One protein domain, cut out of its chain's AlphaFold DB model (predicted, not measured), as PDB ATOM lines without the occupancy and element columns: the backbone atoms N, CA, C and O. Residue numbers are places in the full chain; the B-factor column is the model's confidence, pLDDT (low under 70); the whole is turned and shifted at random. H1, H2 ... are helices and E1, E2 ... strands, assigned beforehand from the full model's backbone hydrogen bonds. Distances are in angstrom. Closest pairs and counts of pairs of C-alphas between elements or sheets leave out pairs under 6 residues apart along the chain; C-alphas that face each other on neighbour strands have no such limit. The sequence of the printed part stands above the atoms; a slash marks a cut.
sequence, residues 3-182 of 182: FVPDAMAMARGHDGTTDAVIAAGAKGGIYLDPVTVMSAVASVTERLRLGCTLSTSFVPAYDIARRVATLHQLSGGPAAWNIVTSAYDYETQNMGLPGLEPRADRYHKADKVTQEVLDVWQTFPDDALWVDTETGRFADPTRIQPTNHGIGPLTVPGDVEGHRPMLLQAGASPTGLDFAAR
ATOM      1  N   PHE A   3     147.606 142.209 202.987       93.88
ATOM      2  CA  PHE A   3     148.942 142.621 202.589       93.88
ATOM      3  C   PHE A   3     149.504 141.640 201.564       93.88
ATOM      4  O   PHE A   3     149.488 140.433 201.813       93.88
ATOM      5  N   VAL A   4     150.008 142.149 200.438       94.00
ATOM      6  CA  VAL A   4     150.705 141.334 199.432       94.00
ATOM      7  C   VAL A   4     152.190 141.718 199.415       94.00
ATOM      8  O   VAL A   4     152.528 142.858 199.068       94.00
ATOM      9  N   PRO A   5     153.085 140.796 199.830       92.31
ATOM     10  CA  PRO A   5     154.522 140.967 199.671       92.31
ATOM     11  C   PRO A   5     154.911 140.809 198.203       92.31
ATOM     12  O   PRO A   5     154.190 140.175 197.435       92.31
ATOM     13  N   ASP A   6     156.080 141.324 197.843       92.44
ATOM     14  CA  ASP A   6     156.576 141.236 196.475       92.44
ATOM     15  C   ASP A   6     158.102 141.098 196.428       92.44
ATOM     16  O   ASP A   6     158.799 141.434 197.393       92.44
ATOM     17  N   ALA A   7     158.595 140.589 195.303       90.81
ATOM     18  CA  ALA A   7     159.992 140.615 194.896       90.81
ATOM     19  C   ALA A   7     160.056 140.734 193.370       90.81
ATOM     20  O   ALA A   7     159.352 140.021 192.656       90.81
ATOM     21  N   MET A   8     160.964 141.560 192.847       90.69
ATOM     22  CA  MET A   8     161.022 141.843 191.400       90.69
ATOM     23  C   MET A   8     161.768 140.776 190.590       90.69
ATOM     24  O   MET A   8     162.322 141.034 189.517       90.69
ATOM     25  N   ALA A   9     161.813 139.560 191.121       91.62
ATOM     26  CA  ALA A   9     162.395 138.411 190.471       91.62
ATOM     27  C   ALA A   9     161.992 137.109 191.157       91.62
ATOM     28  O   ALA A   9     161.671 137.061 192.346       91.62
ATOM     29  N   MET A  10     162.103 136.030 190.387       91.56
ATOM     30  CA  MET A  10     161.953 134.687 190.910       91.56
ATOM     31  C   MET A  10     163.117 134.341 191.838       91.56
ATOM     32  O   MET A  10     164.281 134.587 191.510       91.56
ATOM     33  N   ALA A  11     162.795 133.744 192.985       89.75
ATOM     34  CA  ALA A  11     163.812 133.234 193.892       89.75
ATOM     35  C   ALA A  11     164.650 132.147 193.200       89.75
ATOM     36  O   ALA A  11     164.144 131.383 192.376       89.75
ATOM     37  N   ARG A  12     165.931 132.070 193.557       90.56
ATOM     38  CA  ARG A  12     166.859 131.063 193.031       90.56
ATOM     39  C   ARG A  12     167.233 130.056 194.111       90.56
ATOM     40  O   ARG A  12     167.382 130.423 195.278       90.56
ATOM     41  N   GLY A  13     167.362 128.794 193.714       87.44
ATOM     42  CA  GLY A  13     167.861 127.712 194.553       87.44
ATOM     43  C   GLY A  13     169.346 127.873 194.879       87.44
ATOM     44  O   GLY A  13     170.013 128.806 194.432       87.44
ATOM     45  N   HIS A  14     169.883 126.937 195.663       86.19
ATOM     46  CA  HIS A  14     171.309 126.929 196.013       86.19
ATOM     47  C   HIS A  14     172.225 126.780 194.785       86.19
ATOM     48  O   HIS A  14     173.347 127.275 194.782       86.19
ATOM     49  N   ASP A  15     171.725 126.137 193.733       91.56
ATOM     50  CA  ASP A  15     172.370 125.988 192.427       91.56
ATOM     51  C   ASP A  15     172.332 127.270 191.571       91.56
ATOM     52  O   ASP A  15     172.886 127.303 190.475       91.56
ATOM     53  N   GLY A  16     171.677 128.332 192.053       90.81
ATOM     54  CA  GLY A  16     171.535 129.602 191.347       90.81
ATOM     55  C   GLY A  16     170.503 129.584 190.216       90.81
ATOM     56  O   GLY A  16     170.380 130.593 189.514       90.81
ATOM     57  N   THR A  17     169.753 128.492 190.042       92.88
ATOM     58  CA  THR A  17     168.681 128.375 189.044       92.88
ATOM     59  C   THR A  17     167.311 128.600 189.680       92.88
ATOM     60  O   THR A  17     167.165 128.664 190.901       92.88
ATOM     61  N   THR A  18     166.280 128.743 188.855       93.62
ATOM     62  CA  THR A  18     164.886 128.837 189.310       93.62
ATOM     63  C   THR A  18     164.175 127.483 189.345       93.62
ATOM     64  O   THR A  18     163.035 127.410 189.794       93.62
ATOM     65  N   ASP A  19     164.819 126.405 188.891       94.12
ATOM     66  CA  ASP A  19     164.157 125.138 188.564       94.12
ATOM     67  C   ASP A  19     163.481 124.512 189.780       94.12
ATOM     68  O   ASP A  19     162.302 124.164 189.732       94.12
ATOM     69  N   ALA A  20     164.193 124.445 190.908       91.56
ATOM     70  CA  ALA A  20     163.642 123.920 192.155       91.56
ATOM     71  C   ALA A  20     162.464 124.762 192.673       91.56
ATOM     72  O   ALA A  20     161.498 124.219 193.208       91.56
ATOM     73  N   VAL A  21     162.527 126.087 192.496       91.94
ATOM     74  CA  VAL A  21     161.476 127.015 192.936       91.94
ATOM     75  C   VAL A  21     160.219 126.847 192.081       91.94
ATOM     76  O   VAL A  21     159.120 126.770 192.632       91.94
ATOM     77  N   ILE A  22     160.378 126.720 190.760       92.12
ATOM     78  CA  ILE A  22     159.281 126.480 189.812       92.12
ATOM     79  C   ILE A  22     158.657 125.108 190.056       92.12
ATOM     80  O   ILE A  22     157.446 125.011 190.243       92.12
ATOM     81  N   ALA A  23     159.475 124.053 190.091       92.12
ATOM     82  CA  ALA A  23     159.002 122.677 190.211       92.12
ATOM     83  C   ALA A  23     158.208 122.442 191.504       92.12
ATOM     84  O   ALA A  23     157.241 121.685 191.505       92.12
ATOM     85  N   ALA A  24     158.595 123.107 192.594       90.25
ATOM     86  CA  ALA A  24     157.922 122.988 193.881       90.25
ATOM     87  C   ALA A  24     156.760 123.978 194.077       90.25
ATOM     88  O   ALA A  24     156.083 123.904 195.103       90.25
ATOM     89  N   GLY A  25     156.554 124.938 193.165       87.69
ATOM     90  CA  GLY A  25     155.653 126.071 193.410       87.69
ATOM     91  C   GLY A  25     156.019 126.832 194.691       87.69
ATOM     92  O   GLY A  25     155.142 127.273 195.435       87.69
ATOM     93  N   ALA A  26     157.315 126.910 195.006       84.38
ATOM     94  CA  ALA A  26     157.790 127.433 196.277       84.38
ATOM     95  C   ALA A  26     157.559 128.947 196.391       84.38
ATOM     96  O   ALA A  26     157.367 129.654 195.398       84.38
ATOM     97  N   LYS A  27     157.628 129.469 197.625       76.44
ATOM     98  CA  LYS A  27     157.605 130.918 197.870       76.44
ATOM     99  C   LYS A  27     158.664 131.591 196.994       76.44
ATOM    100  O   LYS A  27     159.844 131.266 197.086       76.44
ATOM    101  N   GLY A  28     158.229 132.545 196.179       77.38
ATOM    102  CA  GLY A  28     159.092 133.221 195.220       77.38
ATOM    103  C   GLY A  28     159.074 132.655 193.805       77.38
ATOM    104  O   GLY A  28     159.783 133.198 192.968       77.38
ATOM    105  N   GLY A  29     158.285 131.612 193.530       79.75
ATOM    106  CA  GLY A  29     158.083 131.058 192.187       79.75
ATOM    107  C   GLY A  29     157.004 131.762 191.367       79.75
ATOM    108  O   GLY A  29     157.071 131.755 190.144       79.75
ATOM    109  N   ILE A  30     156.022 132.387 192.024       83.75
ATOM    110  CA  ILE A  30     154.963 133.167 191.373       83.75
ATOM    111  C   ILE A  30     154.677 134.398 192.235       83.75
ATOM    112  O   ILE A  30     154.279 134.262 193.393       83.75
ATOM    113  N   TYR A  31     154.855 135.583 191.656       87.62
ATOM    114  CA  TYR A  31     154.383 136.852 192.207       87.62
ATOM    115  C   TYR A  31     153.443 137.510 191.202       87.62
ATOM    116  O   TYR A  31     153.677 137.473 189.994       87.62
ATOM    117  N   LEU A  32     152.366 138.094 191.714       91.56
ATOM    118  CA  LEU A  32     151.541 139.039 190.973       91.56
ATOM    119  C   LEU A  32     151.952 140.443 191.407       91.56
ATOM    120  O   LEU A  32     152.270 140.632 192.581       91.56
ATOM    121  N   ASP A  33     151.879 141.417 190.497       94.38
ATOM    122  CA  ASP A  33     152.111 142.818 190.859       94.38
ATOM    123  C   ASP A  33     151.157 143.228 192.000       94.38
ATOM    124  O   ASP A  33     149.927 143.185 191.826       94.38
ATOM    125  N   PRO A  34     151.686 143.611 193.176       95.75
ATOM    126  CA  PRO A  34     150.872 143.810 194.363       95.75
ATOM    127  C   PRO A  34     149.922 145.000 194.216       95.75
ATOM    128  O   PRO A  34     148.826 144.961 194.771       95.75
ATOM    129  N   VAL A  35     150.289 146.039 193.457       96.31
ATOM    130  CA  VAL A  35     149.421 147.209 193.241       96.31
ATOM    131  C   VAL A  35     148.218 146.828 192.383       96.31
ATOM    132  O   VAL A  35     147.088 147.178 192.732       96.31
ATOM    133  N   THR A  36     148.422 146.059 191.311       96.75
ATOM    134  CA  THR A  36     147.335 145.549 190.461       96.75
ATOM    135  C   THR A  36     146.378 144.658 191.250       96.75
ATOM    136  O   THR A  36     145.166 144.870 191.208       96.75
ATOM    137  N   VAL A  37     146.904 143.703 192.028       96.25
ATOM    138  CA  VAL A  37     146.076 142.831 192.880       96.25
ATOM    139  C   VAL A  37     145.284 143.652 193.893       96.25
ATOM    140  O   VAL A  37     144.077 143.460 194.032       96.25
ATOM    141  N   MET A  38     145.936 144.587 194.584       96.94
ATOM    142  CA  MET A  38     145.270 145.422 195.583       96.94
ATOM    143  C   MET A  38     144.208 146.327 194.963       96.94
ATOM    144  O   MET A  38     143.150 146.488 195.557       96.94
ATOM    145  N   SER A  39     144.434 146.854 193.758       95.69
ATOM    146  CA  SER A  39     143.443 147.663 193.036       95.69
ATOM    147  C   SER A  39     142.197 146.847 192.678       95.69
ATOM    148  O   SER A  39     141.075 147.328 192.830       95.69
ATOM    149  N   ALA A  40     142.373 145.584 192.272       96.44
ATOM    150  CA  ALA A  40     141.255 144.678 192.028       96.44
ATOM    151  C   ALA A  40     140.473 144.393 193.322       96.44
ATOM    152  O   ALA A  40     139.246 144.483 193.336       96.44
ATOM    153  N   VAL A  41     141.172 144.123 194.430       96.12
ATOM    154  CA  VAL A  41     140.538 143.899 195.740       96.12
ATOM    155  C   VAL A  41     139.799 145.147 196.226       96.12
ATOM    156  O   VAL A  41     138.682 145.010 196.716       96.12
ATOM    157  N   ALA A  42     140.374 146.343 196.057       95.69
ATOM    158  CA  ALA A  42     139.775 147.616 196.467       95.69
ATOM    159  C   ALA A  42     138.365 147.814 195.896       95.69
ATOM    160  O   ALA A  42     137.488 148.300 196.596       95.69
ATOM    161  N   SER A  43     138.114 147.351 194.668       94.44
ATOM    162  CA  SER A  43     136.800 147.490 194.025       94.44
ATOM    163  C   SER A  43     135.680 146.637 194.636       94.44
ATOM    164  O   SER A  43     134.513 146.840 194.307       94.44
ATOM    165  N   VAL A  44     136.012 145.677 195.507       95.25
ATOM    166  CA  VAL A  44     135.055 144.719 196.091       95.25
ATOM    167  C   VAL A  44     135.117 144.658 197.622       95.25
ATOM    168  O   VAL A  44     134.566 143.737 198.227       95.25
ATOM    169  N   THR A  45     135.787 145.612 198.276       93.31
ATOM    170  CA  THR A  45     135.879 145.690 199.742       93.31
ATOM    171  C   THR A  45     135.717 147.116 200.249       93.31
ATOM    172  O   THR A  45     136.236 148.050 199.663       93.31
ATOM    173  N   GLU A  46     135.103 147.262 201.424       88.88
ATOM    174  CA  GLU A  46     134.954 148.557 202.110       88.88
ATOM    175  C   GLU A  46     135.705 148.616 203.451       88.88
ATOM    176  O   GLU A  46     135.967 149.686 203.988       88.88
ATOM    177  N   ARG A  47     136.031 147.458 204.047       88.88
ATOM    178  CA  ARG A  47     136.549 147.382 205.433       88.88
ATOM    179  C   ARG A  47     137.995 146.915 205.540       88.88
ATOM    180  O   ARG A  47     138.640 147.103 206.573       88.88
ATOM    181  N   LEU A  48     138.507 146.249 204.509       91.00
ATOM    182  CA  LEU A  48     139.887 145.780 204.485       91.00
ATOM    183  C   LEU A  48     140.826 146.927 204.120       91.00
ATOM    184  O   LEU A  48     140.795 147.431 203.007       91.00
ATOM    185  N   ARG A  49     141.734 147.268 205.039       92.06
ATOM    186  CA  ARG A  49     142.927 148.057 204.696       92.06
ATOM    187  C   ARG A  49     143.824 147.245 203.770       92.06
ATOM    188  O   ARG A  49     144.006 146.051 204.032       92.06
ATOM    189  N   LEU A  50     144.400 147.886 202.761       95.88
ATOM    190  CA  LEU A  50     145.160 147.238 201.692       95.88
ATOM    191  C   LEU A  50     146.619 147.676 201.729       95.88
ATOM    192  O   LEU A  50     146.899 148.868 201.771       95.88
ATOM    193  N   GLY A  51     147.546 146.725 201.723       96.38
ATOM    194  CA  GLY A  51     148.977 146.997 201.760       96.38
ATOM    195  C   GLY A  51     149.729 146.297 200.637       96.38
ATOM    196  O   GLY A  51     149.509 145.113 200.377       96.38
ATOM    197  N   CYS A  52     150.649 147.016 200.004       96.56
ATOM    198  CA  CYS A  52     151.507 146.497 198.942       96.56
ATOM    199  C   CYS A  52     152.982 146.763 199.249       96.56
ATOM    200  O   CYS A  52     153.335 147.729 199.928       96.56
ATOM    201  N   THR A  53     153.853 145.885 198.762       96.69
ATOM    202  CA  THR A  53     155.304 146.092 198.807       96.69
ATOM    203  C   THR A  53     155.758 146.831 197.559       96.69
ATOM    204  O   THR A  53     155.405 146.432 196.457       96.69
ATOM    205  N   LEU A  54     156.557 147.883 197.730       97.00
ATOM    206  CA  LEU A  54     157.265 148.551 196.637       97.00
ATOM    207  C   LEU A  54     158.692 148.858 197.093       97.00
ATOM    208  O   LEU A  54     158.910 149.310 198.220       97.00
ATOM    209  N   SER A  55     159.657 148.596 196.214       96.38
ATOM    210  CA  SER A  55     161.078 148.727 196.527       96.38
ATOM    211  C   SER A  55     161.610 150.137 196.283       96.38
ATOM    212  O   SER A  55     161.375 150.719 195.227       96.38
ATOM    213  N   THR A  56     162.415 150.653 197.212       96.94
ATOM    214  CA  THR A  56     163.152 151.924 197.060       96.94
ATOM    215  C   THR A  56     164.469 151.768 196.297       96.94
ATOM    216  O   THR A  56     165.162 152.751 196.027       96.94
ATOM    217  N   SER A  57     164.850 150.539 195.931       95.19
ATOM    218  CA  SER A  57     166.138 150.268 195.281       95.19
ATOM    219  C   SER A  57     166.220 150.780 193.850       95.19
ATOM    220  O   SER A  57     167.302 151.162 193.409       95.19
ATOM    221  N   PHE A  58     165.110 150.761 193.116       93.81
ATOM    222  CA  PHE A  58     165.094 151.036 191.676       93.81
ATOM    223  C   PHE A  58     163.815 151.720 191.190       93.81
ATOM    224  O   PHE A  58     163.831 152.288 190.101       93.81
ATOM    225  N   VAL A  59     162.725 151.696 191.966       95.69
ATOM    226  CA  VAL A  59     161.496 152.401 191.587       95.69
ATOM    227  C   VAL A  59     161.661 153.887 191.930       95.69
ATOM    228  O   VAL A  59     161.983 154.205 193.078       95.69
ATOM    229  N   PRO A  60     161.457 154.811 190.974       96.19
ATOM    230  CA  PRO A  60     161.504 156.243 191.253       96.19
ATOM    231  C   PRO A  60     160.454 156.665 192.289       96.19
ATOM    232  O   PRO A  60     159.320 156.182 192.251       96.19
ATOM    233  N   ALA A  61     160.796 157.617 193.163       97.62
ATOM    234  CA  ALA A  61     159.917 158.074 194.243       97.62
ATOM    235  C   ALA A  61     158.549 158.550 193.731       97.62
ATOM    236  O   ALA A  61     157.521 158.159 194.274       97.62
ATOM    237  N   TYR A  62     158.511 159.316 192.634       98.25
ATOM    238  CA  TYR A  62     157.247 159.778 192.051       98.25
ATOM    239  C   TYR A  62     156.328 158.625 191.612       98.25
ATOM    240  O   TYR A  62     155.113 158.696 191.793       98.25
ATOM    241  N   ASP A  63     156.888 157.541 191.067       98.06
ATOM    242  CA  ASP A  63     156.097 156.379 190.648       98.06
ATOM    243  C   ASP A  63     155.549 155.610 191.859       98.06
ATOM    244  O   ASP A  63     154.372 155.249 191.870       98.06
ATOM    245  N   ILE A  64     156.350 155.454 192.923       98.19
ATOM    246  CA  ILE A  64     155.876 154.916 194.209       98.19
ATOM    247  C   ILE A  64     154.732 155.783 194.747       98.19
ATOM    248  O   ILE A  64     153.644 155.270 195.015       98.19
ATOM    249  N   ALA A  65     154.952 157.096 194.855       98.06
ATOM    250  CA  ALA A  65     153.987 158.037 195.405       98.06
ATOM    251  C   ALA A  65     152.653 157.979 194.652       98.06
ATOM    252  O   ALA A  65     151.599 157.848 195.278       98.06
ATOM    253  N   ARG A  66     152.697 157.985 193.313       97.94
ATOM    254  CA  ARG A  66     151.508 157.913 192.456       97.94
ATOM    255  C   ARG A  66     150.756 156.600 192.606       97.94
ATOM    256  O   ARG A  66     149.533 156.628 192.720       97.94
ATOM    257  N   ARG A  67     151.449 155.459 192.610       97.81
ATOM    258  CA  ARG A  67     150.810 154.137 192.744       97.81
ATOM    259  C   ARG A  67     150.127 153.976 194.097       97.81
ATOM    260  O   ARG A  67     148.979 153.545 194.153       97.81
ATOM    261  N   VAL A  68     150.811 154.360 195.173       97.50
ATOM    262  CA  VAL A  68     150.282 154.236 196.534       97.50
ATOM    263  C   VAL A  68     149.119 155.203 196.759       97.50
ATOM    264  O   VAL A  68     148.089 154.773 197.268       97.50
ATOM    265  N   ALA A  69     149.232 156.462 196.322       96.75
ATOM    266  CA  ALA A  69     148.130 157.423 196.403       96.75
ATOM    267  C   ALA A  69     146.922 156.965 195.575       96.75
ATOM    268  O   ALA A  69     145.794 157.025 196.044       96.75
ATOM    269  N   THR A  70     147.143 156.410 194.380       96.88
ATOM    270  CA  THR A  70     146.055 155.843 193.565       96.88
ATOM    271  C   THR A  70     145.325 154.725 194.309       96.88
ATOM    272  O   THR A  70     144.101 154.741 194.393       96.88
ATOM    273  N   LEU A  71     146.058 153.773 194.897       96.50
ATOM    274  CA  LEU A  71     145.447 152.710 195.700       96.50
ATOM    275  C   LEU A  71     144.718 153.273 196.929       96.50
ATOM    276  O   LEU A  71     143.658 152.774 197.306       96.50
ATOM    277  N   HIS A  72     145.272 154.312 197.549       95.62
ATOM    278  CA  HIS A  72     144.663 154.986 198.686       95.62
ATOM    279  C   HIS A  72     143.311 155.617 198.326       95.62
ATOM    280  O   HIS A  72     142.332 155.357 199.023       95.62
ATOM    281  N   GLN A  73     143.232 156.326 197.194       94.12
ATOM    282  CA  GLN A  73     141.982 156.865 196.650       94.12
ATOM    283  C   GLN A  73     140.976 155.747 196.328       94.12
ATOM    284  O   GLN A  73     139.820 155.813 196.737       94.12
ATOM    285  N   LEU A  74     141.413 154.681 195.644       94.62
ATOM    286  CA  LEU A  74     140.536 153.567 195.250       94.62
ATOM    287  C   LEU A  74     139.974 152.776 196.437       94.62
ATOM    288  O   LEU A  74     138.901 152.193 196.322       94.62
ATOM    289  N   SER A  75     140.701 152.719 197.553       92.44
ATOM    290  CA  SER A  75     140.292 151.959 198.740       92.44
ATOM    291  C   SER A  75     139.453 152.759 199.738       92.44
ATOM    292  O   SER A  75     138.999 152.179 200.724       92.44
ATOM    293  N   GLY A  76     139.240 154.062 199.509       85.12
ATOM    294  CA  GLY A  76     138.438 154.925 200.386       85.12
ATOM    295  C   GLY A  76     138.986 155.054 201.814       85.12
ATOM    296  O   GLY A  76     138.234 155.317 202.746       85.12
ATOM    297  N   GLY A  77     140.278 154.792 202.023       74.62
ATOM    298  CA  GLY A  77     140.890 154.726 203.350       74.62
ATOM    299  C   GLY A  77     142.335 154.233 203.283       74.62
ATOM    300  O   GLY A  77     142.805 153.882 202.203       74.62
ATOM    301  N   PRO A  78     143.097 154.244 204.397       82.62
ATOM    302  CA  PRO A  78     144.556 154.181 204.341       82.62
ATOM    303  C   PRO A  78     145.055 152.876 203.728       82.62
ATOM    304  O   PRO A  78     145.087 151.822 204.378       82.62
ATOM    305  N   ALA A  79     145.496 152.994 202.476       95.06
ATOM    306  CA  ALA A  79     146.386 152.041 201.856       95.06
ATOM    307  C   ALA A  79     147.734 152.081 202.579       95.06
ATOM    308  O   ALA A  79     148.067 153.055 203.257       95.06
ATOM    309  N   ALA A  80     148.515 151.019 202.447       96.44
ATOM    310  CA  ALA A  80     149.808 150.900 203.085       96.44
ATOM    311  C   ALA A  80     150.905 150.573 202.074       96.44
ATOM    312  O   ALA A  80     150.745 149.711 201.206       96.44
ATOM    313  N   TRP A  81     152.043 151.234 202.234       97.94
ATOM    314  CA  TRP A  81     153.264 150.957 201.500       97.94
ATOM    315  C   TRP A  81     154.265 150.268 202.420       97.94
ATOM    316  O   TRP A  81     154.761 150.861 203.373       97.94
ATOM    317  N   ASN A  82     154.580 149.009 202.123       97.44
ATOM    318  CA  ASN A  82     155.706 148.315 202.729       97.44
ATOM    319  C   ASN A  82     157.002 148.651 201.998       97.44
ATOM    320  O   ASN A  82     157.213 148.241 200.852       97.44
ATOM    321  N   ILE A  83     157.855 149.388 202.704       97.44
ATOM    322  CA  ILE A  83     159.137 149.888 202.231       97.44
ATOM    323  C   ILE A  83     160.160 148.760 202.329       97.44
ATOM    324  O   ILE A  83     160.502 148.289 203.418       97.44
ATOM    325  N   VAL A  84     160.680 148.341 201.179       95.50
ATOM    326  CA  VAL A  84     161.750 147.343 201.097       95.50
ATOM    327  C   VAL A  84     162.911 147.867 200.272       95.50
ATOM    328  O   VAL A  84     162.749 148.699 199.387       95.50
ATOM    329  N   THR A  85     164.096 147.337 200.545       94.25
ATOM    330  CA  THR A  85     165.330 147.667 199.826       94.25
ATOM    331  C   THR A  85     165.765 146.548 198.883       94.25
ATOM    332  O   THR A  85     166.941 146.477 198.519       94.25
ATOM    333  N   SER A  86     164.835 145.669 198.486       93.06
ATOM    334  CA  SER A  86     165.096 144.404 197.774       93.06
ATOM    335  C   SER A  86     166.045 143.475 198.556       93.06
ATOM    336  O   SER A  86     166.556 143.832 199.622       93.06
ATOM    337  N   ALA A  87     166.286 142.259 198.078       90.25
ATOM    338  CA  ALA A  87     167.157 141.297 198.759       90.25
ATOM    339  C   ALA A  87     168.238 140.695 197.857       90.25
ATOM    340  O   ALA A  87     169.281 140.301 198.379       90.25
ATOM    341  N   TYR A  88     168.030 140.670 196.538       91.81
ATOM    342  CA  TYR A  88     168.947 140.014 195.612       91.81
ATOM    343  C   TYR A  88     169.331 140.866 194.393       91.81
ATOM    344  O   TYR A  88     168.507 141.598 193.850       91.81
ATOM    345  N   ASP A  89     170.571 140.709 193.911       93.50
ATOM    346  CA  ASP A  89     171.103 141.440 192.744       93.50
ATOM    347  C   ASP A  89     170.251 141.264 191.488       93.50
ATOM    348  O   ASP A  89     170.055 142.199 190.708       93.50
ATOM    349  N   TYR A  90     169.704 140.067 191.305       93.19
ATOM    350  CA  TYR A  90     168.900 139.744 190.136       93.19
ATOM    351  C   TYR A  90     167.585 140.548 190.077       93.19
ATOM    352  O   TYR A  90     167.047 140.735 188.989       93.19
ATOM    353  N   GLU A  91     167.088 141.081 191.202       93.94
ATOM    354  CA  GLU A  91     165.937 141.997 191.210       93.94
ATOM    355  C   GLU A  91     166.295 143.327 190.533       93.94
ATOM    356  O   GLU A  91     165.575 143.803 189.660       93.94
ATOM    357  N   THR A  92     167.445 143.905 190.885       94.31
ATOM    358  CA  THR A  92     167.966 145.129 190.257       94.31
ATOM    359  C   THR A  92     168.408 144.912 188.810       94.31
ATOM    360  O   THR A  92     168.218 145.794 187.976       94.31
ATOM    361  N   GLN A  93     168.948 143.738 188.479       94.94
ATOM    362  CA  GLN A  93     169.370 143.411 187.111       94.94
ATOM    363  C   GLN A  93     168.191 143.326 186.142       94.94
ATOM    364  O   GLN A  93     168.298 143.808 185.017       94.94
ATOM    365  N   ASN A  94     167.034 142.833 186.596       94.38
ATOM    366  CA  ASN A  94     165.791 142.894 185.818       94.38
ATOM    367  C   ASN A  94     165.333 144.335 185.523       94.38
ATOM    368  O   ASN A  94     164.562 144.552 184.593       94.38
ATOM    369  N   MET A  95     165.827 145.316 186.283       93.69
ATOM    370  CA  MET A  95     165.573 146.750 186.092       93.69
ATOM    371  C   MET A  95     166.681 147.451 185.294       93.69
ATOM    372  O   MET A  95     166.718 148.679 185.239       93.69
ATOM    373  N   GLY A  96     167.608 146.694 184.698       94.56
ATOM    374  CA  GLY A  96     168.727 147.237 183.925       94.56
ATOM    375  C   GLY A  96     169.848 147.845 184.774       94.56
ATOM    376  O   GLY A  96     170.680 148.579 184.244       94.56
ATOM    377  N   LEU A  97     169.888 147.562 186.080       94.31
ATOM    378  CA  LEU A  97     170.936 148.019 186.997       94.31
ATOM    379  C   LEU A  97     171.980 146.911 187.241       94.31
ATOM    380  O   LEU A  97     171.666 145.731 187.107       94.31
ATOM    381  N   PRO A  98     173.224 147.244 187.626       93.81
ATOM    382  CA  PRO A  98     174.293 146.245 187.747       93.81
ATOM    383  C   PRO A  98     174.084 145.220 188.880       93.81
ATOM    384  O   PRO A  98     174.552 144.084 188.778       93.81
ATOM    385  N   GLY A  99     173.382 145.594 189.949       94.19
ATOM    386  CA  GLY A  99     173.196 144.780 191.152       94.19
ATOM    387  C   GLY A  99     172.771 145.640 192.340       94.19
ATOM    388  O   GLY A  99     172.559 146.848 192.192       94.19
ATOM    389  N   LEU A 100     172.656 145.029 193.518       94.19
ATOM    390  CA  LEU A 100     172.328 145.746 194.739       94.19
ATOM    391  C   LEU A 100     173.529 146.521 195.266       94.19
ATOM    392  O   LEU A 100     174.649 146.025 195.359       94.19
ATOM    393  N   GLU A 101     173.244 147.740 195.705       93.88
ATOM    394  CA  GLU A 101     174.178 148.522 196.502       93.88
ATOM    395  C   GLU A 101     174.425 147.839 197.866       93.88
ATOM    396  O   GLU A 101     173.588 147.051 198.349       93.88
ATOM    397  N   PRO A 102     175.548 148.153 198.540       93.81
ATOM    398  CA  PRO A 102     175.778 147.728 199.912       93.81
ATOM    399  C   PRO A 102     174.580 148.047 200.810       93.81
ATOM    400  O   PRO A 102     173.892 149.054 200.651       93.81
ATOM    401  N   ARG A 103     174.311 147.177 201.789       89.94
ATOM    402  CA  ARG A 103     173.112 147.277 202.639       89.94
ATOM    403  C   ARG A 103     172.920 148.664 203.262       89.94
ATOM    404  O   ARG A 103     171.790 149.136 203.295       89.94
ATOM    405  N   ALA A 104     173.990 149.282 203.765       89.81
ATOM    406  CA  ALA A 104     173.925 150.607 204.378       89.81
ATOM    407  C   ALA A 104     173.456 151.670 203.372       89.81
ATOM    408  O   ALA A 104     172.504 152.396 203.648       89.81
ATOM    409  N   ASP A 105     174.042 151.674 202.174       93.44
ATOM    410  CA  ASP A 105     173.692 152.608 201.101       93.44
ATOM    411  C   ASP A 105     172.246 152.418 200.642       93.44
ATOM    412  O   ASP A 105     171.525 153.393 200.431       93.44
ATOM    413  N   ARG A 106     171.766 151.169 200.597       94.12
ATOM    414  CA  ARG A 106     170.356 150.884 200.300       94.12
ATOM    415  C   ARG A 106     169.398 151.482 201.327       94.12
ATOM    416  O   ARG A 106     168.331 151.945 200.938       94.12
ATOM    417  N   TYR A 107     169.743 151.479 202.615       93.25
ATOM    418  CA  TYR A 107     168.908 152.110 203.643       93.25
ATOM    419  C   TYR A 107     169.004 153.639 203.614       93.25
ATOM    420  O   TYR A 107     167.969 154.286 203.724       93.25
ATOM    421  N   HIS A 108     170.178 154.221 203.349       93.12
ATOM    422  CA  HIS A 108     170.291 155.667 203.103       93.12
ATOM    423  C   HIS A 108     169.460 156.109 201.891       93.12
ATOM    424  O   HIS A 108     168.785 157.140 201.915       93.12
ATOM    425  N   LYS A 109     169.463 155.307 200.824       95.25
ATOM    426  CA  LYS A 109     168.594 155.516 199.666       95.25
ATOM    427  C   LYS A 109     167.123 155.372 200.041       95.25
ATOM    428  O   LYS A 109     166.320 156.190 199.604       95.25
ATOM    429  N   ALA A 110     166.771 154.380 200.859       96.19
ATOM    430  CA  ALA A 110     165.407 154.209 201.347       96.19
ATOM    431  C   ALA A 110     164.924 155.426 202.140       96.19
ATOM    432  O   ALA A 110     163.803 155.857 201.897       96.19
ATOM    433  N   ASP A 111     165.755 156.016 203.006       95.44
ATOM    434  CA  ASP A 111     165.439 157.267 203.715       95.44
ATOM    435  C   ASP A 111     165.107 158.384 202.730       95.44
ATOM    436  O   ASP A 111     164.028 158.972 202.789       95.44
ATOM    437  N   LYS A 112     166.007 158.627 201.771       96.12
ATOM    438  CA  LYS A 112     165.828 159.684 200.773       96.12
ATOM    439  C   LYS A 112     164.557 159.479 199.947       96.12
ATOM    440  O   LYS A 112     163.768 160.405 199.806       96.12
ATOM    441  N   VAL A 113     164.358 158.276 199.406       97.69
ATOM    442  CA  VAL A 113     163.191 157.956 198.570       97.69
ATOM    443  C   VAL A 113     161.902 158.048 199.383       97.69
ATOM    444  O   VAL A 113     160.909 158.557 198.878       97.69
ATOM    445  N   THR A 114     161.909 157.595 200.638       97.88
ATOM    446  CA  THR A 114     160.734 157.681 201.514       97.88
ATOM    447  C   THR A 114     160.374 159.134 201.792       97.88
ATOM    448  O   THR A 114     159.211 159.496 201.646       97.88
ATOM    449  N   GLN A 115     161.355 159.984 202.109       97.31
ATOM    450  CA  GLN A 115     161.106 161.413 202.299       97.31
ATOM    451  C   GLN A 115     160.565 162.069 201.024       97.31
ATOM    452  O   GLN A 115     159.584 162.797 201.078       97.31
ATOM    453  N   GLU A 116     161.142 161.755 199.866       97.94
ATOM    454  CA  GLU A 116     160.687 162.291 198.582       97.94
ATOM    455  C   GLU A 116     159.250 161.852 198.251       97.94
ATOM    456  O   GLU A 116     158.460 162.656 197.765       97.94
ATOM    457  N   VAL A 117     158.865 160.610 198.570       98.19
ATOM    458  CA  VAL A 117     157.469 160.144 198.458       98.19
ATOM    459  C   VAL A 117     156.543 160.951 199.372       98.19
ATOM    460  O   VAL A 117     155.483 161.389 198.922       98.19
ATOM    461  N   LEU A 118     156.940 161.167 200.631       97.19
ATOM    462  CA  LEU A 118     156.167 161.956 201.595       97.19
ATOM    463  C   LEU A 118     155.985 163.406 201.133       97.19
ATOM    464  O   LEU A 118     154.890 163.951 201.267       97.19
ATOM    465  N   ASP A 119     157.025 164.012 200.566       97.38
ATOM    466  CA  ASP A 119     156.970 165.366 200.012       97.38
ATOM    467  C   ASP A 119     156.073 165.412 198.767       97.38
ATOM    468  O   ASP A 119     155.261 166.324 198.607       97.38
ATOM    469  N   VAL A 120     156.163 164.405 197.891       98.06
ATOM    470  CA  VAL A 120     155.335 164.309 196.683       98.06
ATOM    471  C   VAL A 120     153.849 164.159 197.029       98.06
ATOM    472  O   VAL A 120     153.022 164.755 196.342       98.06
ATOM    473  N   TRP A 121     153.469 163.439 198.087       97.50
ATOM    474  CA  TRP A 121     152.058 163.369 198.508       97.50
ATOM    475  C   TRP A 121     151.481 164.731 198.915       97.50
ATOM    476  O   TRP A 121     150.305 164.981 198.671       97.50
ATOM    477  N   GLN A 122     152.306 165.651 199.419       96.69
ATOM    478  CA  GLN A 122     151.865 167.006 199.779       96.69
ATOM    479  C   GLN A 122     151.652 167.926 198.569       96.69
ATOM    480  O   GLN A 122     151.075 169.000 198.711       96.69
ATOM    481  N   THR A 123     152.089 167.523 197.371       97.81
ATOM    482  CA  THR A 123     151.948 168.345 196.153       97.81
ATOM    483  C   THR A 123     150.510 168.468 195.657       97.81
ATOM    484  O   THR A 123     150.220 169.335 194.834       97.81
ATOM    485  N   PHE A 124     149.615 167.603 196.140       97.38
ATOM    486  CA  PHE A 124     148.181 167.666 195.891       97.38
ATOM    487  C   PHE A 124     147.428 167.264 197.175       97.38
ATOM    488  O   PHE A 124     147.114 166.086 197.359       97.38
ATOM    489  N   PRO A 125     147.133 168.223 198.070       95.25
ATOM    490  CA  PRO A 125     146.315 167.965 199.252       95.25
ATOM    491  C   PRO A 125     144.836 167.786 198.871       95.25
ATOM    492  O   PRO A 125     144.355 168.382 197.906       95.25
ATOM    493  N   ASP A 126     144.107 166.950 199.608       93.88
ATOM    494  CA  ASP A 126     142.720 166.575 199.293       93.88
ATOM    495  C   ASP A 126     141.733 167.743 199.398       93.88
ATOM    496  O   ASP A 126     140.864 167.905 198.543       93.88
ATOM    497  N   ASP A 127     141.935 168.629 200.365       93.81
ATOM    498  CA  ASP A 127     141.157 169.852 200.559       93.81
ATOM    499  C   ASP A 127     141.408 170.948 199.495       93.81
ATOM    500  O   ASP A 127     140.729 171.981 199.493       93.81
ATOM    501  N   ALA A 128     142.355 170.741 198.570       95.81
ATOM    502  CA  ALA A 128     142.494 171.574 197.374       95.81
ATOM    503  C   ALA A 128     141.521 171.176 196.255       95.81
ATOM    504  O   ALA A 128     141.356 171.950 195.314       95.81
ATOM    505  N   LEU A 129     140.881 170.004 196.324       94.44
ATOM    506  CA  LEU A 129     139.893 169.544 195.350       94.44
ATOM    507  C   LEU A 129     138.476 169.903 195.830       94.44
ATOM    508  O   LEU A 129     138.020 169.408 196.854       94.44
ATOM    509  N   TRP A 130     137.763 170.758 195.091       94.12
ATOM    510  CA  TRP A 130     136.426 171.238 195.480       94.12
ATOM    511  C   TRP A 130     135.290 170.563 194.714       94.12
ATOM    512  O   TRP A 130     134.245 170.292 195.293       94.12
ATOM    513  N   VAL A 131     135.488 170.311 193.414       92.94
ATOM    514  CA  VAL A 131     134.460 169.774 192.499       92.94
ATOM    515  C   VAL A 131     133.122 170.533 192.621       92.94
ATOM    516  O   VAL A 131     132.054 169.944 192.772       92.94
ATOM    517  N   ASP A 132     133.172 171.864 192.556       95.38
ATOM    518  CA  ASP A 132     131.990 172.721 192.667       95.38
ATOM    519  C   ASP A 132     131.323 172.901 191.295       95.38
ATOM    520  O   ASP A 132     131.819 173.613 190.415       95.38
ATOM    521  N   THR A 133     130.176 172.245 191.110       95.12
ATOM    522  CA  THR A 133     129.400 172.298 189.865       95.12
ATOM    523  C   THR A 133     128.581 173.577 189.698       95.12
ATOM    524  O   THR A 133     128.184 173.880 188.576       95.12
ATOM    525  N   GLU A 134     128.307 174.324 190.772       96.75
ATOM    526  CA  GLU A 134     127.547 175.579 190.707       96.75
ATOM    527  C   GLU A 134     128.436 176.731 190.235       96.75
ATOM    528  O   GLU A 134     128.040 177.514 189.370       96.75
ATOM    529  N   THR A 135     129.660 176.819 190.770       95.50
ATOM    530  CA  THR A 135     130.627 177.865 190.400       95.50
ATOM    531  C   THR A 135     131.579 177.448 189.278       95.50
ATOM    532  O   THR A 135     132.278 178.295 188.719       95.50
ATOM    533  N   GLY A 136     131.627 176.154 188.939       94.75
ATOM    534  CA  GLY A 136     132.552 175.585 187.954       94.75
ATOM    535  C   GLY A 136     134.000 175.480 188.450       94.75
ATOM    536  O   GLY A 136     134.911 175.252 187.651       94.75
ATOM    537  N   ARG A 137     134.248 175.672 189.752       96.06
ATOM    538  CA  ARG A 137     135.590 175.605 190.342       96.06
ATOM    539  C   ARG A 137     135.952 174.161 190.676       96.06
ATOM    540  O   ARG A 137     135.366 173.544 191.557       96.06
ATOM    541  N   PHE A 138     136.969 173.634 189.998       96.06
ATOM    542  CA  PHE A 138     137.400 172.249 190.192       96.06
ATOM    543  C   PHE A 138     138.349 172.074 191.387       96.06
ATOM    544  O   PHE A 138     138.101 171.229 192.244       96.06
ATOM    545  N   ALA A 139     139.410 172.880 191.460       96.88
ATOM    546  CA  ALA A 139     140.444 172.790 192.491       96.88
ATOM    547  C   ALA A 139     141.158 174.138 192.707       96.88
ATOM    548  O   ALA A 139     141.043 175.038 191.868       96.88
ATOM    549  N   ASP A 140     141.917 174.263 193.800       97.06
ATOM    550  CA  ASP A 140     142.786 175.405 194.096       97.06
ATOM    551  C   ASP A 140     144.154 175.283 193.392       97.06
ATOM    552  O   ASP A 140     145.023 174.532 193.853       97.06
ATOM    553  N   PRO A 141     144.423 176.044 192.315       95.94
ATOM    554  CA  PRO A 141     145.701 175.958 191.609       95.94
ATOM    555  C   PRO A 141     146.877 176.497 192.436       95.94
ATOM    556  O   PRO A 141     148.028 176.199 192.125       95.94
ATOM    557  N   THR A 142     146.628 177.283 193.487       96.69
ATOM    558  CA  THR A 142     147.696 177.826 194.341       96.69
ATOM    559  C   THR A 142     148.217 176.802 195.348       96.69
ATOM    560  O   THR A 142     149.317 176.966 195.869       96.69
ATOM    561  N   ARG A 143     147.459 175.723 195.582       96.19
ATOM    562  CA  ARG A 143     147.788 174.661 196.542       96.19
ATOM    563  C   ARG A 143     148.304 173.377 195.900       96.19
ATOM    564  O   ARG A 143     148.845 172.535 196.606       96.19
ATOM    565  N   ILE A 144     148.154 173.234 194.584       97.56
ATOM    566  CA  ILE A 144     148.658 172.090 193.820       97.56
ATOM    567  C   ILE A 144     149.952 172.518 193.133       97.56
ATOM    568  O   ILE A 144     149.929 173.178 192.094       97.56
ATOM    569  N   GLN A 145     151.084 172.198 193.750       97.62
ATOM    570  CA  GLN A 145     152.400 172.696 193.350       97.62
ATOM    571  C   GLN A 145     153.439 171.578 193.443       97.62
ATOM    572  O   GLN A 145     153.331 170.729 194.327       97.62
ATOM    573  N   PRO A 146     154.450 171.545 192.556       97.81
ATOM    574  CA  PRO A 146     155.539 170.585 192.677       97.81
ATOM    575  C   PRO A 146     156.291 170.774 194.002       97.81
ATOM    576  O   PRO A 146     156.253 171.834 194.625       97.81
ATOM    577  N   THR A 147     157.028 169.744 194.407       97.25
ATOM    578  CA  THR A 147     157.967 169.835 195.530       97.25
ATOM    579  C   THR A 147     159.030 170.912 195.277       97.25
ATOM    580  O   THR A 147     159.303 171.288 194.133       97.25
ATOM    581  N   ASN A 148     159.737 171.331 196.332       93.06
ATOM    582  CA  ASN A 148     160.865 172.274 196.236       93.06
ATOM    583  C   ASN A 148     162.008 171.796 195.314       93.06
ATOM    584  O   ASN A 148     162.863 172.588 194.922       93.06
ATOM    585  N   HIS A 149     162.032 170.508 194.965       91.12
ATOM    586  CA  HIS A 149     163.008 169.900 194.061       91.12
ATOM    587  C   HIS A 149     162.465 169.684 192.637       91.12
ATOM    588  O   HIS A 149     163.121 169.039 191.822       91.12
ATOM    589  N   GLY A 150     161.290 170.238 192.315       93.88
ATOM    590  CA  GLY A 150     160.711 170.228 190.968       93.88
ATOM    591  C   GLY A 150     159.985 168.937 190.588       93.88
ATOM    592  O   GLY A 150     159.716 168.714 189.412       93.88
ATOM    593  N   ILE A 151     159.671 168.080 191.560       96.31
ATOM    594  CA  ILE A 151     158.970 166.811 191.334       96.31
ATOM    595  C   ILE A 151     157.477 167.000 191.593       96.31
ATOM    596  O   ILE A 151     157.101 167.506 192.649       96.31
ATOM    597  N   GLY A 152     156.639 166.555 190.659       94.50
ATOM    598  CA  GLY A 152     155.182 166.662 190.734       94.50
ATOM    599  C   GLY A 152     154.594 167.823 189.916       94.50
ATOM    600  O   GLY A 152     155.244 168.281 188.975       94.50
ATOM    601  N   PRO A 153     153.368 168.284 190.240       97.06
ATOM    602  CA  PRO A 153     152.506 167.763 191.302       97.06
ATOM    603  C   PRO A 153     152.016 166.332 191.026       97.06
ATOM    604  O   PRO A 153     152.179 165.782 189.930       97.06
ATOM    605  N   LEU A 154     151.455 165.689 192.044       96.88
ATOM    606  CA  LEU A 154     150.776 164.410 191.895       96.88
ATOM    607  C   LEU A 154     149.516 164.579 191.030       96.88
ATOM    608  O   LEU A 154     148.943 165.660 190.943       96.88
ATOM    609  N   THR A 155     149.087 163.511 190.359       96.06
ATOM    610  CA  THR A 155     147.902 163.538 189.477       96.06
ATOM    611  C   THR A 155     146.587 163.231 190.198       96.06
ATOM    612  O   THR A 155     145.529 163.267 189.581       96.06
ATOM    613  N   VAL A 156     146.657 162.880 191.479       94.88
ATOM    614  CA  VAL A 156     145.532 162.601 192.383       94.88
ATOM    615  C   VAL A 156     145.883 163.169 193.758       94.88
ATOM    616  O   VAL A 156     147.075 163.364 194.006       94.88
ATOM    617  N   PRO A 157     144.911 163.405 194.655       95.38
ATOM    618  CA  PRO A 157     145.245 163.778 196.017       95.38
ATOM    619  C   PRO A 157     146.108 162.711 196.702       95.38
ATOM    620  O   PRO A 157     145.876 161.506 196.542       95.38
ATOM    621  N   GLY A 158     147.127 163.154 197.439       93.94
ATOM    622  CA  GLY A 158     148.003 162.268 198.212       93.94
ATOM    623  C   GLY A 158     147.294 161.629 199.407       93.94
ATOM    624  O   GLY A 158     147.602 160.489 199.755       93.94
ATOM    625  N   ASP A 159     146.303 162.337 199.948       92.00
ATOM    626  CA  ASP A 159     145.549 161.988 201.151       92.00
ATOM    627  C   ASP A 159     144.059 161.754 200.833       92.00
ATOM    628  O   ASP A 159     143.558 162.143 199.773       92.00
ATOM    629  N   VAL A 160     143.348 161.105 201.755       90.00
ATOM    630  CA  VAL A 160     141.886 160.946 201.758       90.00
ATOM    631  C   VAL A 160     141.359 161.321 203.141       90.00
ATOM    632  O   VAL A 160     141.718 160.680 204.129       90.00
ATOM    633  N   GLU A 161     140.507 162.344 203.219       87.19
ATOM    634  CA  GLU A 161     139.946 162.874 204.475       87.19
ATOM    635  C   GLU A 161     141.035 163.283 205.488       87.19
ATOM    636  O   GLU A 161     140.941 163.023 206.688       87.19
ATOM    637  N   GLY A 162     142.117 163.896 205.000       86.62
ATOM    638  CA  GLY A 162     143.281 164.287 205.801       86.62
ATOM    639  C   GLY A 162     144.124 163.114 206.321       86.62
ATOM    640  O   GLY A 162     145.021 163.307 207.148       86.62
ATOM    641  N   HIS A 163     143.857 161.887 205.870       90.88
ATOM    642  CA  HIS A 163     144.682 160.723 206.158       90.88
ATOM    643  C   HIS A 163     145.594 160.416 204.978       90.88
ATOM    644  O   HIS A 163     145.128 160.292 203.857       90.88
ATOM    645  N   ARG A 164     146.885 160.230 205.257       93.56
ATOM    646  CA  ARG A 164     147.875 159.773 204.275       93.56
ATOM    647  C   ARG A 164     147.999 158.246 204.247       93.56
ATOM    648  O   ARG A 164     147.645 157.589 205.239       93.56
ATOM    649  N   PRO A 165     148.601 157.660 203.196       96.00
ATOM    650  CA  PRO A 165     148.946 156.246 203.191       96.00
ATOM    651  C   PRO A 165     149.856 155.863 204.369       96.00
ATOM    652  O   PRO A 165     150.737 156.615 204.792       96.00
ATOM    653  N   MET A 166     149.660 154.660 204.904       95.94
ATOM    654  CA  MET A 166     150.474 154.117 205.991       95.94
ATOM    655  C   MET A 166     151.827 153.632 205.472       95.94
ATOM    656  O   MET A 166     151.910 153.004 204.419       95.94
ATOM    657  N   LEU A 167     152.881 153.837 206.259       96.38
ATOM    658  CA  LEU A 167     154.186 153.234 206.006       96.38
ATOM    659  C   LEU A 167     154.307 151.932 206.805       96.38
ATOM    660  O   LEU A 167     153.967 151.884 207.988       96.38
ATOM    661  N   LEU A 168     154.779 150.875 206.154       95.69
ATOM    662  CA  LEU A 168     155.134 149.599 206.765       95.69
ATOM    663  C   LEU A 168     156.611 149.319 206.506       95.69
ATOM    664  O   LEU A 168     157.168 149.704 205.476       95.69
ATOM    665  N   GLN A 169     157.234 148.614 207.440       92.19
ATOM    666  CA  GLN A 169     158.637 148.253 207.365       92.19
ATOM    667  C   GLN A 169     158.832 146.888 208.028       92.19
ATOM    668  O   GLN A 169     158.291 146.633 209.104       92.19
ATOM    669  N   ALA A 170     159.575 145.997 207.367       81.38
ATOM    670  CA  ALA A 170     159.786 144.617 207.822       81.38
ATOM    671  C   ALA A 170     161.273 144.231 207.988       81.38
ATOM    672  O   ALA A 170     161.623 143.051 208.066       81.38
ATOM    673  N   GLY A 171     162.180 145.206 207.998       79.94
ATOM    674  CA  GLY A 171     163.617 144.991 208.109       79.94
ATOM    675  C   GLY A 171     164.050 144.712 209.546       79.94
ATOM    676  O   GLY A 171     164.183 145.629 210.342       79.94
ATOM    677  N   ALA A 172     164.376 143.454 209.844       79.31
ATOM    678  CA  ALA A 172     164.768 143.016 211.190       79.31
ATOM    679  C   ALA A 172     166.242 143.284 211.578       79.31
ATOM    680  O   ALA A 172     166.655 142.976 212.691       79.31
ATOM    681  N   SER A 173     167.077 143.806 210.674       81.62
ATOM    682  CA  SER A 173     168.460 144.180 211.025       81.62
ATOM    683  C   SER A 173     168.533 145.440 211.873       81.62
ATOM    684  O   SER A 173     167.644 146.266 211.707       81.62
ATOM    685  N   PRO A 174     169.642 145.695 212.596       84.06
ATOM    686  CA  PRO A 174     169.855 146.956 213.312       84.06
ATOM    687  C   PRO A 174     169.547 148.201 212.463       84.06
ATOM    688  O   PRO A 174     168.630 148.939 212.787       84.06
ATOM    689  N   THR A 175     170.162 148.339 211.282       82.69
ATOM    690  CA  THR A 175     169.882 149.455 210.350       82.69
ATOM    691  C   THR A 175     168.423 149.509 209.882       82.69
ATOM    692  O   THR A 175     167.896 150.572 209.584       82.69
ATOM    693  N   GLY A 176     167.764 148.352 209.807       82.12
ATOM    694  CA  GLY A 176     166.359 148.256 209.417       82.12
ATOM    695  C   GLY A 176     165.415 148.689 210.535       82.12
ATOM    696  O   GLY A 176     164.425 149.348 210.245       82.12
ATOM    697  N   LEU A 177     165.746 148.365 211.784       85.88
ATOM    698  CA  LEU A 177     165.024 148.811 212.971       85.88
ATOM    699  C   LEU A 177     165.217 150.313 213.193       85.88
ATOM    700  O   LEU A 177     164.240 151.011 213.435       85.88
ATOM    701  N   ASP A 178     166.442 150.817 213.021       87.19
ATOM    702  CA  ASP A 178     166.732 152.252 213.091       87.19
ATOM    703  C   ASP A 178     165.961 153.032 212.020       87.19
ATOM    704  O   ASP A 178     165.446 154.111 212.292       87.19
ATOM    705  N   PHE A 179     165.863 152.480 210.805       87.19
ATOM    706  CA  PHE A 179     165.046 153.040 209.728       87.19
ATOM    707  C   PHE A 179     163.549 153.016 210.070       87.19
ATOM    708  O   PHE A 179     162.862 154.000 209.846       87.19
ATOM    709  N   ALA A 180     163.046 151.922 210.648       86.88
ATOM    710  CA  ALA A 180     161.639 151.798 211.036       86.88
ATOM    711  C   ALA A 180     161.221 152.730 212.188       86.88
ATOM    712  O   ALA A 180     160.032 152.987 212.356       86.88
ATOM    713  N   ALA A 181     162.174 153.174 213.011       87.62
ATOM    714  CA  ALA A 181     161.924 154.025 214.172       87.62
ATOM    715  C   ALA A 181     161.856 155.531 213.848       87.62
ATOM    716  O   ALA A 181     161.513 156.312 214.738       87.62
ATOM    717  N   ARG A 182     162.214 155.934 212.624       81.81
ATOM    718  CA  ARG A 182     162.147 157.319 212.137       81.81
ATOM    719  C   ARG A 182     160.832 157.579 211.411       81.81
ATOM    720  O   ARG A 182     160.320 158.709 211.566       81.81
TER     721      ARG A 182
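AT A GLANCE: This is residues 3 to 182 of the 182 residues of the protein "LLM class flavin-dependent oxidoreductase" of Micrococcaceae bacterium (UniProt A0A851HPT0). A small parallel sheet, E1, E2 and E3, makes a wall with helices on one face, where H3 runs along the strands and the long H5 packs on H3 at a steep angle. Unnamed loops stretch the body: the early stretch with H1 reaches toward one end, and the long link after H5 toward the other. The printed part has 180 residues, with order H1 H2 E1 H3 E2 H4 H5 E3 H6; the class is mixed, helices and strands, with under half of the residues in named elements. It is compact, with a radius of gyration of the C-alphas of 18.3 A, yet elongated, spanning 67 by 37 by 30 A.

IN THESE COORDINATES: The sheet has E1, residues 50 to 55, 16.8 A long from C-alpha 50 at (145.160, 147.238, 201.692); E2, 80 to 84; and E3, 166 to 169. The helices are H1, 19 to 23; H2, 34 to 42; H3, 61 to 74, 19.9 A; H4, 89 to 93; H5, 103 to 121, 26.8 A; and H6, 174 to 180, ending at C-alpha 180 (161.639, 151.798, 211.036).

HOW THE PARTS SIT: E1 and E2 are parallel, with N 52 and O 80 3.0 A apart; E2 and E3 likewise, with N 81 and O 166 at 2.8 A. Both strand-helix-strand units, E1, H3, E2 and E2, H4 H5, E3, have right-handed crossovers. H2, H3, H5 and H6 are on the sheet, in two layers, helices on one face. H3 and H5 touch at a steep tilt of 53 degrees, closest at the C-alphas of Ala 65 and Val 117, 5.1 A. In each helix every O i to N i+4 pair is within hydrogen-bond range. H1 and H4 are not on the sheet.

THE WHOLE: The C-alphas farthest apart, of Asp 15 and Glu 134, are 66.9 A apart. The printed part has no cut; the link H5 to E3 is long, 44 residues. No printed residue is under 70.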